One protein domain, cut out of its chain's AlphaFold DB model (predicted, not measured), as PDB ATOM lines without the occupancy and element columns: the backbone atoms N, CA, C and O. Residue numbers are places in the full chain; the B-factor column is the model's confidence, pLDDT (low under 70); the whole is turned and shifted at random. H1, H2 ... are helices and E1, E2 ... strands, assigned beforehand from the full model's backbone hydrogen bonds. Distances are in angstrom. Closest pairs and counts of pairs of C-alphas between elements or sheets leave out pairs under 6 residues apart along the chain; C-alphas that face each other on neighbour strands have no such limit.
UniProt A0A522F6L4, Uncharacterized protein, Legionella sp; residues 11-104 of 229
ATOM      1  N   ILE A  11     165.449 243.197 192.283       98.75
ATOM      2  CA  ILE A  11     166.009 243.044 193.625       98.75
ATOM      3  C   ILE A  11     165.737 241.629 194.129       98.75
ATOM      4  O   ILE A  11     164.605 241.149 194.060       98.75
ATOM      5  N   VAL A  12     166.759 240.999 194.707       98.56
ATOM      6  CA  VAL A  12     166.627 239.785 195.523       98.56
ATOM      7  C   VAL A  12     167.205 240.093 196.897       98.56
ATOM      8  O   VAL A  12     168.359 240.500 197.017       98.56
ATOM      9  N   ARG A  13     166.391 239.947 197.940       97.69
ATOM     10  CA  ARG A  13     166.759 240.260 199.331       97.69
ATOM     11  C   ARG A  13     166.253 239.176 200.271       97.69
ATOM     12  O   ARG A  13     165.432 239.413 201.153       97.69
ATOM     13  N   MET A  14     166.685 237.954 199.997       97.25
ATOM     14  CA  MET A  14     166.242 236.765 200.710       97.25
ATOM     15  C   MET A  14     167.210 236.427 201.829       97.25
ATOM     16  O   MET A  14     168.414 236.420 201.611       97.25
ATOM     17  N   GLN A  15     166.667 236.086 202.988       96.94
ATOM     18  CA  GLN A  15     167.389 235.487 204.100       96.94
ATOM     19  C   GLN A  15     166.493 234.382 204.658       96.94
ATOM     20  O   GLN A  15     165.341 234.648 205.012       96.94
ATOM     21  N   ALA A  16     166.977 233.143 204.660       95.88
ATOM     22  CA  ALA A  16     166.147 231.984 204.955       95.88
ATOM     23  C   ALA A  16     166.916 230.905 205.714       95.88
ATOM     24  O   ALA A  16     168.051 230.563 205.384       95.88
ATOM     25  N   LYS A  17     166.251 230.337 206.725       95.25
ATOM     26  CA  LYS A  17     166.748 229.176 207.461       95.25
ATOM     27  C   LYS A  17     166.541 227.911 206.644       95.25
ATOM     28  O   LYS A  17     165.490 227.730 206.034       95.25
ATOM     29  N   ILE A  18     167.513 227.016 206.720       91.75
ATOM     30  CA  ILE A  18     167.426 225.679 206.144       91.75
ATOM     31  C   ILE A  18     166.930 224.770 207.265       91.75
ATOM     32  O   ILE A  18     167.645 224.508 208.229       91.75
ATOM     33  N   VAL A  19     165.662 224.372 207.185       77.88
ATOM     34  CA  VAL A  19     165.001 223.535 208.194       77.88
ATOM     35  C   VAL A  19     164.713 222.172 207.575       77.88
ATOM     36  O   VAL A  19     164.297 222.095 206.420       77.88
ATOM     37  N   ASP A  20     164.958 221.105 208.337       70.31
ATOM     38  CA  ASP A  20     164.659 219.714 207.968       70.31
ATOM     39  C   ASP A  20     165.359 219.199 206.692       70.31
ATOM     40  O   ASP A  20     164.899 218.245 206.061       70.31
ATOM     41  N   LYS A  21     166.487 219.811 206.302       72.75
ATOM     42  CA  LYS A  21     167.320 219.371 205.173       72.75
ATOM     43  C   LYS A  21     168.796 219.327 205.575       72.75
ATOM     44  O   LYS A  21     169.330 220.303 206.091       72.75
ATOM     45  N   GLU A  22     169.455 218.204 205.307       86.75
ATOM     46  CA  GLU A  22     170.889 217.999 205.561       86.75
ATOM     47  C   GLU A  22     171.722 218.470 204.359       86.75
ATOM     48  O   GLU A  22     172.351 217.671 203.670       86.75
ATOM     49  N   PHE A  23     171.684 219.773 204.065       93.50
ATOM     50  CA  PHE A  23     172.522 220.352 203.012       93.50
ATOM     51  C   PHE A  23     173.851 220.857 203.564       93.50
ATOM     52  O   PHE A  23     173.894 221.431 204.647       93.50
ATOM     53  N   THR A  24     174.930 220.717 202.799       96.25
ATOM     54  CA  THR A  24     176.161 221.491 203.009       96.25
ATOM     55  C   THR A  24     176.037 222.871 202.359       96.25
ATOM     56  O   THR A  24     175.186 223.090 201.496       96.25
ATOM     57  N   CYS A  25     176.905 223.818 202.730       97.12
ATOM     58  CA  CYS A  25     176.912 225.123 202.062       97.12
ATOM     59  C   CYS A  25     177.264 225.040 200.571       97.12
ATOM     60  O   CYS A  25     176.778 225.864 199.803       97.12
ATOM     61  N   ASP A  26     178.042 224.041 200.149       96.94
ATOM     62  CA  ASP A  26     178.331 223.821 198.728       96.94
ATOM     63  C   ASP A  26     177.048 223.462 197.969       96.94
ATOM     64  O   ASP A  26     176.722 224.105 196.980       96.94
ATOM     65  N   GLN A  27     176.240 222.540 198.501       96.56
ATOM     66  CA  GLN A  27     174.956 222.166 197.892       96.56
ATOM     67  C   GLN A  27     173.959 223.331 197.861       96.56
ATOM     68  O   GLN A  27     173.205 223.486 196.904       96.56
ATOM     69  N   VAL A  28     173.955 224.165 198.904       96.75
ATOM     70  CA  VAL A  28     173.163 225.404 198.931       96.75
ATOM     71  C   VAL A  28     173.593 226.339 197.804       96.75
ATOM     72  O   VAL A  28     172.742 226.850 197.076       96.75
ATOM     73  N   ASN A  29     174.901 226.556 197.651       97.25
ATOM     74  CA  ASN A  29     175.440 227.426 196.613       97.25
ATOM     75  C   ASN A  29     175.155 226.874 195.211       97.25
ATOM     76  O   ASN A  29     174.733 227.653 194.364       97.25
ATOM     77  N   ASP A  30     175.293 225.566 194.990       97.56
ATOM     78  CA  ASP A  30     175.010 224.913 193.704       97.56
ATOM     79  C   ASP A  30     173.541 225.100 193.281       97.56
ATOM     80  O   ASP A  30     173.248 225.418 192.125       97.56
ATOM     81  N   GLU A  31     172.593 224.947 194.214       96.44
ATOM     82  CA  GLU A  31     171.170 225.161 193.919       96.44
ATOM     83  C   GLU A  31     170.859 226.637 193.633       96.44
ATOM     84  O   GLU A  31     170.125 226.940 192.689       96.44
ATOM     85  N   ILE A  32     171.452 227.573 194.387       97.44
ATOM     86  CA  ILE A  32     171.323 229.012 194.101       97.44
ATOM     87  C   ILE A  32     171.957 229.349 192.747       97.44
ATOM     88  O   ILE A  32     171.399 230.136 191.980       97.44
ATOM     89  N   GLU A  33     173.108 228.765 192.424       96.81
ATOM     90  CA  GLU A  33     173.800 229.002 191.163       96.81
ATOM     91  C   GLU A  33     172.944 228.550 189.982       96.81
ATOM     92  O   GLU A  33     172.706 229.316 189.047       96.81
ATOM     93  N   LYS A  34     172.392 227.340 190.075       96.56
ATOM     94  CA  LYS A  34     171.498 226.765 189.074       96.56
ATOM     95  C   LYS A  34     170.227 227.587 188.863       96.56
ATOM     96  O   LYS A  34     169.855 227.808 187.720       96.56
ATOM     97  N   ILE A  35     169.559 228.007 189.937       96.00
ATOM     98  CA  ILE A  35     168.242 228.668 189.876       96.00
ATOM     99  C   ILE A  35     168.347 230.178 189.620       96.00
ATOM    100  O   ILE A  35     167.415 230.791 189.092       96.00
ATOM    101  N   PHE A  36     169.460 230.803 190.003       96.94
ATOM    102  CA  PHE A  36     169.618 232.254 189.953       96.94
ATOM    103  C   PHE A  36     170.870 232.691 189.195       96.94
ATOM    104  O   PHE A  36     170.748 233.322 188.148       96.94
ATOM    105  N   VAL A  37     172.071 232.370 189.685       95.88
ATOM    106  CA  VAL A  37     173.317 232.979 189.170       95.88
ATOM    107  C   VAL A  37     173.535 232.684 187.685       95.88
ATOM    108  O   VAL A  37     173.840 233.600 186.922       95.88
ATOM    109  N   ASN A  38     173.294 231.447 187.249       96.19
ATOM    110  CA  ASN A  38     173.476 231.025 185.859       96.19
ATOM    111  C   ASN A  38     172.530 231.721 184.871       96.19
ATOM    112  O   ASN A  38     172.803 231.738 183.671       96.19
ATOM    113  N   HIS A  39     171.446 232.327 185.359       96.62
ATOM    114  CA  HIS A  39     170.494 233.072 184.538       96.62
ATOM    115  C   HIS A  39     170.817 234.572 184.448       96.62
ATOM    116  O   HIS A  39     170.248 235.267 183.607       96.62
ATOM    117  N   ILE A  40     171.743 235.082 185.267       96.38
ATOM    118  CA  ILE A  40     172.114 236.503 185.319       96.38
ATOM    119  C   ILE A  40     173.550 236.684 184.801       96.38
ATOM    120  O   ILE A  40     174.507 236.860 185.554       96.38
ATOM    121  N   SER A  41     173.710 236.636 183.478       94.31
ATOM    122  CA  SER A  41     175.012 236.768 182.808       94.31
ATOM    123  C   SER A  41     175.469 238.226 182.651       94.31
ATOM    124  O   SER A  41     174.664 239.155 182.554       94.31
ATOM    125  N   LYS A  42     176.787 238.455 182.581       95.00
ATOM    126  CA  LYS A  42     177.371 239.809 182.440       95.00
ATOM    127  C   LYS A  42     177.149 240.416 181.051       95.00
ATOM    128  O   LYS A  42     177.249 241.627 180.876       95.00
ATOM    129  N   GLU A  43     176.887 239.573 180.059       94.88
ATOM    130  CA  GLU A  43     176.612 239.958 178.676       94.88
ATOM    131  C   GLU A  43     175.231 240.612 178.544       94.88
ATOM    132  O   GLU A  43     175.021 241.466 177.678       94.88
ATOM    133  N   LEU A  44     174.294 240.227 179.414       96.56
ATOM    134  CA  LEU A  44     172.903 240.665 179.373       96.56
ATOM    135  C   LEU A  44     172.534 241.590 180.531       96.56
ATOM    136  O   LEU A  44     171.662 242.445 180.361       96.56
ATOM    137  N   PHE A  45     173.207 241.469 181.675       98.06
ATOM    138  CA  PHE A  45     172.842 242.165 182.903       98.06
ATOM    139  C   PHE A  45     174.018 242.922 183.519       98.06
ATOM    140  O   PHE A  45     175.137 242.421 183.619       98.06
ATOM    141  N   ALA A  46     173.739 244.124 184.023       97.31
ATOM    142  CA  ALA A  46     174.564 244.729 185.062       97.31
ATOM    143  C   ALA A  46     174.029 244.258 186.413       97.31
ATOM    144  O   ALA A  46     172.893 244.582 186.751       97.31
ATOM    145  N   TYR A  47     174.834 243.538 187.187       97.56
ATOM    146  CA  TYR A  47     174.408 242.970 188.464       97.56
ATOM    147  C   TYR A  47     175.445 243.169 189.565       97.56
ATOM    148  O   TYR A  47     176.625 243.418 189.311       97.56
ATOM    149  N   ASN A  48     174.983 243.073 190.805       97.38
ATOM    150  CA  ASN A  48     175.823 242.948 191.984       97.38
ATOM    151  C   ASN A  48     175.109 242.000 192.948       97.38
ATOM    152  O   ASN A  48     173.987 242.287 193.362       97.38
ATOM    153  N   THR A  49     175.746 240.871 193.249       97.56
ATOM    154  CA  THR A  49     175.148 239.756 193.982       97.56
ATOM    155  C   THR A  49     176.096 239.319 195.088       97.56
ATOM    156  O   THR A  49     177.242 238.966 194.821       97.56
ATOM    157  N   LEU A  50     175.600 239.314 196.320       97.75
ATOM    158  CA  LEU A  50     176.211 238.652 197.463       97.75
ATOM    159  C   LEU A  50     175.365 237.433 197.814       97.75
ATOM    160  O   LEU A  50     174.170 237.563 198.080       97.75
ATOM    161  N   ILE A  51     176.007 236.271 197.834       97.75
ATOM    162  CA  ILE A  51     175.439 235.032 198.359       97.75
ATOM    163  C   ILE A  51     176.286 234.632 199.558       97.75
ATOM    164  O   ILE A  51     177.516 234.668 199.495       97.75
ATOM    165  N   SER A  52     175.632 234.277 200.655       97.50
ATOM    166  CA  SER A  52     176.313 233.746 201.832       97.50
ATOM    167  C   SER A  52     175.535 232.585 202.420       97.50
ATOM    168  O   SER A  52     174.308 232.629 202.473       97.50
ATOM    169  N   CYS A  53     176.261 231.584 202.908       97.50
ATOM    170  CA  CYS A  53     175.714 230.443 203.621       97.50
ATOM    171  C   CYS A  53     176.380 230.336 204.994       97.50
ATOM    172  O   CYS A  53     177.605 230.408 205.113       97.50
ATOM    173  N   THR A  54     175.563 230.178 206.029       97.31
ATOM    174  CA  THR A  54     176.008 229.942 207.403       97.31
ATOM    175  C   THR A  54     175.892 228.456 207.702       97.31
ATOM    176  O   THR A  54     174.857 227.853 207.412       97.31
ATOM    177  N   TYR A  55     176.908 227.863 208.323       96.50
ATOM    178  CA  TYR A  55     176.924 226.445 208.684       96.50
ATOM    179  C   TYR A  55     177.227 226.231 210.168       96.50
ATOM    180  O   TYR A  55     177.831 227.081 210.824       96.50
ATOM    181  N   ASP A  56     176.822 225.073 210.683       95.44
ATOM    182  CA  ASP A  56     177.240 224.588 211.996       95.44
ATOM    183  C   ASP A  56     178.673 224.027 211.905       95.44
ATOM    184  O   ASP A  56     178.903 223.066 211.170       95.44
ATOM    185  N   PRO A  57     179.656 224.575 212.643       95.75
ATOM    186  CA  PRO A  57     181.046 224.133 212.560       95.75
ATOM    187  C   PRO A  57     181.298 222.708 213.071       95.75
ATOM    188  O   PRO A  57     182.371 222.174 212.803       95.75
ATOM    189  N   GLN A  58     180.367 222.098 213.815       95.56
ATOM    190  CA  GLN A  58     180.510 220.716 214.290       95.56
ATOM    191  C   GLN A  58     180.078 219.694 213.238       95.56
ATOM    192  O   GLN A  58     180.729 218.665 213.071       95.56
ATOM    193  N   THR A  59     178.970 219.966 212.550       94.31
ATOM    194  CA  THR A  59     178.367 219.050 211.569       94.31
ATOM    195  C   THR A  59     178.704 219.416 210.125       94.31
ATOM    196  O   THR A  59     178.534 218.593 209.231       94.31
ATOM    197  N   HIS A  60     179.195 220.636 209.893       93.81
ATOM    198  CA  HIS A  60     179.416 221.255 208.582       93.81
ATOM    199  C   HIS A  60     178.153 221.390 207.716       93.81
ATOM    200  O   HIS A  60     178.243 221.654 206.515       93.81
ATOM    201  N   LEU A  61     176.970 221.254 208.322       95.81
ATOM    202  CA  LEU A  61     175.690 221.417 207.644       95.81
ATOM    203  C   LEU A  61     175.262 222.885 207.627       95.81
ATOM    204  O   LEU A  61     175.458 223.628 208.591       95.81
ATOM    205  N   ALA A  62     174.669 223.296 206.514       96.75
ATOM    206  CA  ALA A  62     174.111 224.614 206.307       96.75
ATOM    207  C   ALA A  62     172.885 224.834 207.204       96.75
ATOM    208  O   ALA A  62     172.028 223.969 207.363       96.75
ATOM    209  N   THR A  63     172.798 226.029 207.774       95.94
ATOM    210  CA  THR A  63     171.750 226.438 208.721       95.94
ATOM    211  C   THR A  63     170.908 227.585 208.175       95.94
ATOM    212  O   THR A  63     169.720 227.698 208.478       95.94
ATOM    213  N   GLU A  64     171.508 228.436 207.346       96.88
ATOM    214  CA  GLU A  64     170.886 229.630 206.791       96.88
ATOM    215  C   GLU A  64     171.611 230.056 205.517       96.88
ATOM    216  O   GLU A  64     172.825 229.877 205.399       96.88
ATOM    217  N   TYR A  65     170.877 230.662 204.589       97.38
ATOM    218  CA  TYR A  65     171.447 231.316 203.422       97.38
ATOM    219  C   TYR A  65     170.849 232.706 203.210       97.38
ATOM    220  O   TYR A  65     169.731 233.009 203.635       97.38
ATOM    221  N   GLU A  66     171.609 233.549 202.521       98.06
ATOM    222  CA  GLU A  66     171.191 234.876 202.096       98.06
ATOM    223  C   GLU A  66     171.530 235.097 200.621       98.06
ATOM    224  O   GLU A  66     172.614 234.735 200.163       98.06
ATOM    225  N   ILE A  67     170.610 235.749 199.908       98.44
ATOM    226  CA  ILE A  67     170.832 236.320 198.580       98.44
ATOM    227  C   ILE A  67     170.518 237.815 198.660       98.44
ATOM    228  O   ILE A  67     169.365 238.210 198.853       98.44
ATOM    229  N   ASN A  68     171.548 238.641 198.492       98.56
ATOM    230  CA  ASN A  68     171.460 240.095 198.432       98.56
ATOM    231  C   ASN A  68     171.935 240.544 197.049       98.56
ATOM    232  O   ASN A  68     173.134 240.613 196.783       98.56
ATOM    233  N   SER A  69     170.992 240.794 196.147       98.62
ATOM    234  CA  SER A  69     171.280 241.099 194.754       98.62
ATOM    235  C   SER A  69     170.437 242.249 194.232       98.62
ATOM    236  O   SER A  69     169.279 242.428 194.611       98.62
ATOM    237  N   HIS A  70     171.026 243.000 193.310       98.56
ATOM    238  CA  HIS A  70     170.276 243.819 192.379       98.56
ATOM    239  C   HIS A  70     170.847 243.664 190.968       98.56
ATOM    240  O   HIS A  70     172.062 243.522 190.793       98.56
ATOM    241  N   PHE A  71     169.988 243.746 189.956       98.62
ATOM    242  CA  PHE A  71     170.411 243.644 188.564       98.62
ATOM    243  C   PHE A  71     169.476 244.374 187.597       98.62
ATOM    244  O   PHE A  71     168.284 244.547 187.850       98.62
ATOM    245  N   ASP A  72     170.036 244.814 186.471       98.56
ATOM    246  CA  ASP A  72     169.317 245.500 185.402       98.56
ATOM    247  C   ASP A  72     169.638 244.870 184.039       98.56
ATOM    248  O   ASP A  72     170.819 244.661 183.738       98.56
ATOM    249  N   PRO A  73     168.633 244.639 183.173       98.06
ATOM    250  CA  PRO A  73     168.879 244.234 181.795       98.06
ATOM    251  C   PRO A  73     169.527 245.379 181.003       98.06
ATOM    252  O   PRO A  73     169.102 246.541 181.082       98.06
ATOM    253  N   LEU A  74     170.556 245.047 180.221       96.75
ATOM    254  CA  LEU A  74     171.383 246.007 179.479       96.75
ATOM    255  C   LEU A  74     170.786 246.424 178.129       96.75
ATOM    256  O   LEU A  74     171.149 247.469 177.589       96.75
ATOM    257  N   ASN A  75     169.901 245.606 177.559       96.38
ATOM    258  CA  ASN A  75     169.292 245.811 176.245       96.38
ATOM    259  C   ASN A  75     167.915 245.127 176.157       96.38
ATOM    260  O   ASN A  75     167.511 244.406 177.067       96.38
ATOM    261  N   ASP A  76     167.193 245.345 175.057       96.06
ATOM    262  CA  ASP A  76     165.824 244.832 174.886       96.06
ATOM    263  C   ASP A  76     165.757 243.295 174.767       96.06
ATOM    264  O   ASP A  76     164.764 242.685 175.171       96.06
ATOM    265  N   SER A  77     166.828 242.651 174.284       95.00
ATOM    266  CA  SER A  77     166.937 241.184 174.302       95.00
ATOM    267  C   SER A  77     167.030 240.677 175.739       95.00
ATOM    268  O   SER A  77     166.282 239.784 176.123       95.00
ATOM    269  N   ALA A  78     167.862 241.317 176.568       97.25
ATOM    270  CA  ALA A  78     167.980 240.989 177.986       97.25
ATOM    271  C   ALA A  78     166.666 241.214 178.752       97.25
ATOM    272  O   ALA A  78     166.353 240.452 179.658       97.25
ATOM    273  N   ILE A  79     165.865 242.223 178.381       97.69
ATOM    274  CA  ILE A  79     164.510 242.412 178.934       97.69
ATOM    275  C   ILE A  79     163.612 241.220 178.585       97.69
ATOM    276  O   ILE A  79     162.877 240.724 179.437       97.69
ATOM    277  N   THR A  80     163.661 240.763 177.334       96.25
ATOM    278  CA  THR A  80     162.858 239.623 176.872       96.25
ATOM    279  C   THR A  80     163.242 238.346 177.616       96.25
ATOM    280  O   THR A  80     162.366 237.656 178.131       96.25
ATOM    281  N   GLU A  81     164.540 238.068 177.739       96.31
ATOM    282  CA  GLU A  81     165.045 236.923 178.503       96.31
ATOM    283  C   GLU A  81     164.686 237.015 179.986       96.31
ATOM    284  O   GLU A  81     164.227 236.035 180.569       96.31
ATOM    285  N   LEU A  82     164.803 238.205 180.579       97.94
ATOM    286  CA  LEU A  82     164.418 238.432 181.966       97.94
ATOM    287  C   LEU A  82     162.932 238.159 182.204       97.94
ATOM    288  O   LEU A  82     162.584 237.520 183.188       97.94
ATOM    289  N   ASN A  83     162.047 238.604 181.312       98.06
ATOM    290  CA  ASN A  83     160.618 238.333 181.457       98.06
ATOM    291  C   ASN A  83     160.319 236.826 181.432       98.06
ATOM    292  O   ASN A  83     159.516 236.364 182.240       98.06
ATOM    293  N   SER A  84     160.983 236.065 180.557       97.75
ATOM    294  CA  SER A  84     160.870 234.600 180.530       97.75
ATOM    295  C   SER A  84     161.398 233.972 181.823       97.75
ATOM    296  O   SER A  84     160.711 233.160 182.437       97.75
ATOM    297  N   TYR A  85     162.570 234.409 182.292       98.06
ATOM    298  CA  TYR A  85     163.162 233.948 183.549       98.06
ATOM    299  C   TYR A  85     162.248 234.215 184.755       98.06
ATOM    300  O   TYR A  85     162.006 233.324 185.563       98.06
ATOM    301  N   LEU A  86     161.676 235.418 184.857       98.12
ATOM    302  CA  LEU A  86     160.753 235.773 185.937       98.12
ATOM    303  C   LEU A  86     159.474 234.928 185.913       98.12
ATOM    304  O   LEU A  86     158.956 234.603 186.975       98.12
ATOM    305  N   GLN A  87     158.960 234.575 184.732       97.94
ATOM    306  CA  GLN A  87     157.778 233.713 184.610       97.94
ATOM    307  C   GLN A  87     158.051 232.274 185.056       97.94
ATOM    308  O   GLN A  87     157.158 231.634 185.605       97.94
ATOM    309  N   GLU A  88     159.259 231.768 184.809       97.06
ATOM    310  CA  GLU A  88     159.631 230.385 185.113       97.06
ATOM    311  C   GLU A  88     160.128 230.207 186.556       97.06
ATOM    312  O   GLU A  88     159.748 229.241 187.215       97.06
ATOM    313  N   TYR A  89     160.941 231.140 187.066       97.38
ATOM    314  CA  TYR A  89     161.674 230.968 188.326       97.38
ATOM    315  C   TYR A  89     161.142 231.814 189.488       97.38
ATOM    316  O   TYR A  89     161.360 231.459 190.647       97.38
ATOM    317  N   ASN A  90     160.440 232.926 189.254       97.62
ATOM    318  CA  ASN A  90     159.952 233.730 190.379       97.62
ATOM    319  C   ASN A  90     158.828 232.982 191.119       97.62
ATOM    320  O   ASN A  90     157.803 232.638 190.535       97.62
ATOM    321  N   GLY A  91     159.011 232.743 192.418       97.25
ATOM    322  CA  GLY A  91     158.079 232.009 193.274       97.25
ATOM    323  C   GLY A  91     158.343 230.505 193.411       97.25
ATOM    324  O   GLY A  91     157.619 229.850 194.166       97.25
ATOM    325  N   ILE A  92     159.358 229.944 192.740       96.88
ATOM    326  CA  ILE A  92     159.695 228.515 192.881       96.88
ATOM    327  C   ILE A  92     160.319 228.204 194.246       96.88
ATOM    328  O   ILE A  92     160.885 229.091 194.884       96.88
ATOM    329  N   ASP A  93     160.255 226.940 194.681       94.94
ATOM    330  CA  ASP A  93     160.968 226.497 195.887       94.94
ATOM    331  C   ASP A  93     162.484 226.561 195.677       94.94
ATOM    332  O   ASP A  93     163.033 225.940 194.770       94.94
ATOM    333  N   LEU A  94     163.149 227.287 196.564       94.12
ATOM    334  CA  LEU A  94     164.589 227.341 196.712       94.12
ATOM    335  C   LEU A  94     164.897 226.932 198.150       94.12
ATOM    336  O   LEU A  94     164.726 227.710 199.085       94.12
ATOM    337  N   LEU A  95     165.320 225.680 198.331       93.00
ATOM    338  CA  LEU A  95     165.767 225.157 199.627       93.00
ATOM    339  C   LEU A  95     164.710 225.290 200.748       93.00
ATOM    340  O   LEU A  95     165.060 225.390 201.919       93.00
ATOM    341  N   GLY A  96     163.416 225.199 200.413       90.50
ATOM    342  CA  GLY A  96     162.309 225.317 201.374       90.50
ATOM    343  C   GLY A  96     161.730 226.728 201.532       90.50
ATOM    344  O   GLY A  96     160.827 226.920 202.345       90.50
ATOM    345  N   THR A  97     162.229 227.722 200.789       93.19
ATOM    346  CA  THR A  97     161.661 229.078 200.727       93.19
ATOM    347  C   THR A  97     161.435 229.487 199.276       93.19
ATOM    348  O   THR A  97     162.218 229.145 198.401       93.19
ATOM    349  N   GLN A  98     160.381 230.252 198.992       95.81
ATOM    350  CA  GLN A  98     160.112 230.712 197.628       95.81
ATOM    351  C   GLN A  98     161.120 231.773 197.170       95.81
ATOM    352  O   GLN A  98     161.299 232.783 197.858       95.81
ATOM    353  N   LEU A  99     161.727 231.582 195.993       97.25
ATOM    354  CA  LEU A  99     162.533 232.613 195.337       97.25
ATOM    355  C   LEU A  99     161.668 233.851 195.094       97.25
ATOM    356  O   LEU A  99     160.622 233.757 194.455       97.25
ATOM    357  N   LYS A 100     162.105 235.015 195.583       97.50
ATOM    358  CA  LYS A 100     161.385 236.277 195.406       97.50
ATOM    359  C   LYS A 100     162.261 237.304 194.704       97.50
ATOM    360  O   LYS A 100     163.203 237.830 195.295       97.50
ATOM    361  N   ILE A 101     161.897 237.613 193.465       98.31
ATOM    362  CA  ILE A 101     162.482 238.698 192.679       98.31
ATOM    363  C   ILE A 101     161.466 239.838 192.626       98.31
ATOM    364  O   ILE A 101     160.325 239.661 192.192       98.31
ATOM    365  N   GLU A 102     161.874 241.001 193.120       98.31
ATOM    366  CA  GLU A 102     161.035 242.189 193.272       98.31
ATOM    367  C   GLU A 102     161.500 243.295 192.323       98.31
ATOM    368  O   GLU A 102     162.692 243.459 192.083       98.31
ATOM    369  N   SER A 103     160.571 244.109 191.828       98.25
ATOM    370  CA  SER A 103     160.911 245.318 191.073       98.25
ATOM    371  C   SER A 103     161.045 246.518 192.011       98.25
ATOM    372  O   SER A 103     160.164 246.781 192.831       98.25
ATOM    373  N   ALA A 104     162.147 247.258 191.894       98.44
ATOM    374  CA  ALA A 104     162.297 248.548 192.552       98.44
ATOM    375  C   ALA A 104     161.520 249.627 191.780       98.44
ATOM    376  O   ALA A 104     161.647 249.750 190.562       98.44
TER     377      ALA A 104
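What this domain is: This is residues 11 to 104 of the 229 residues of an uncharacterized protein of Legionella sp (UniProt A0A522F6L4). A long, narrow sheet of three antiparallel strands, its length made mainly by the hairpin of E2 and E3, has H1 along one face and H2 at one end. The printed part has 94 residues, with E1, H1, E2, E3 and H2 in that order, a mixed class; the sheet's order is E1, E3, E2. It is compact, radius of gyration of the C-alphas 14.0 A, and a rod of 48 by 21 by 21 A.

How they stand to each other: E1, residues 11 to 17, and E3, residues 62 to 73, are antiparallel neighbours; N 12 and O 69, 2.9 A apart, are within hydrogen-bond range. H1, residues 25 to 35, is on the sheet at a height over the sheet of 9.7 A, making two layers, helix over sheet. E2, residues 45 to 55, forms a hairpin with E3, N 50 and O 68 at 2.8 A. The closest C-alphas of H1 and E2, Cys 25 and Cys 53, are 5.7 A apart. E1, H1 and E2 are a split strand-helix-strand unit, same-way strands with E3 between, its crossover right-handed. H2, residues 76 to 89, only grazes the sheet, with residues 78 to 82. In H1 and H2 every O i to N i+4 pair is within hydrogen-bond range.

Where its parts are: E1, 19.6 A, begins at C-alpha 11 (166.009, 243.044, 193.625). H1 measures 15.4 A, E2 30.5 A, E3 31.8 A. H2, 19.8 A, ends at C-alpha 89 (161.674, 230.968, 188.326).

The domain as a whole: The farthest C-alphas, of Gln 58 and Asp 76, are 48.5 A apart. The printed part has no cut and no long link; no printed residue is under 70 in pLDDT.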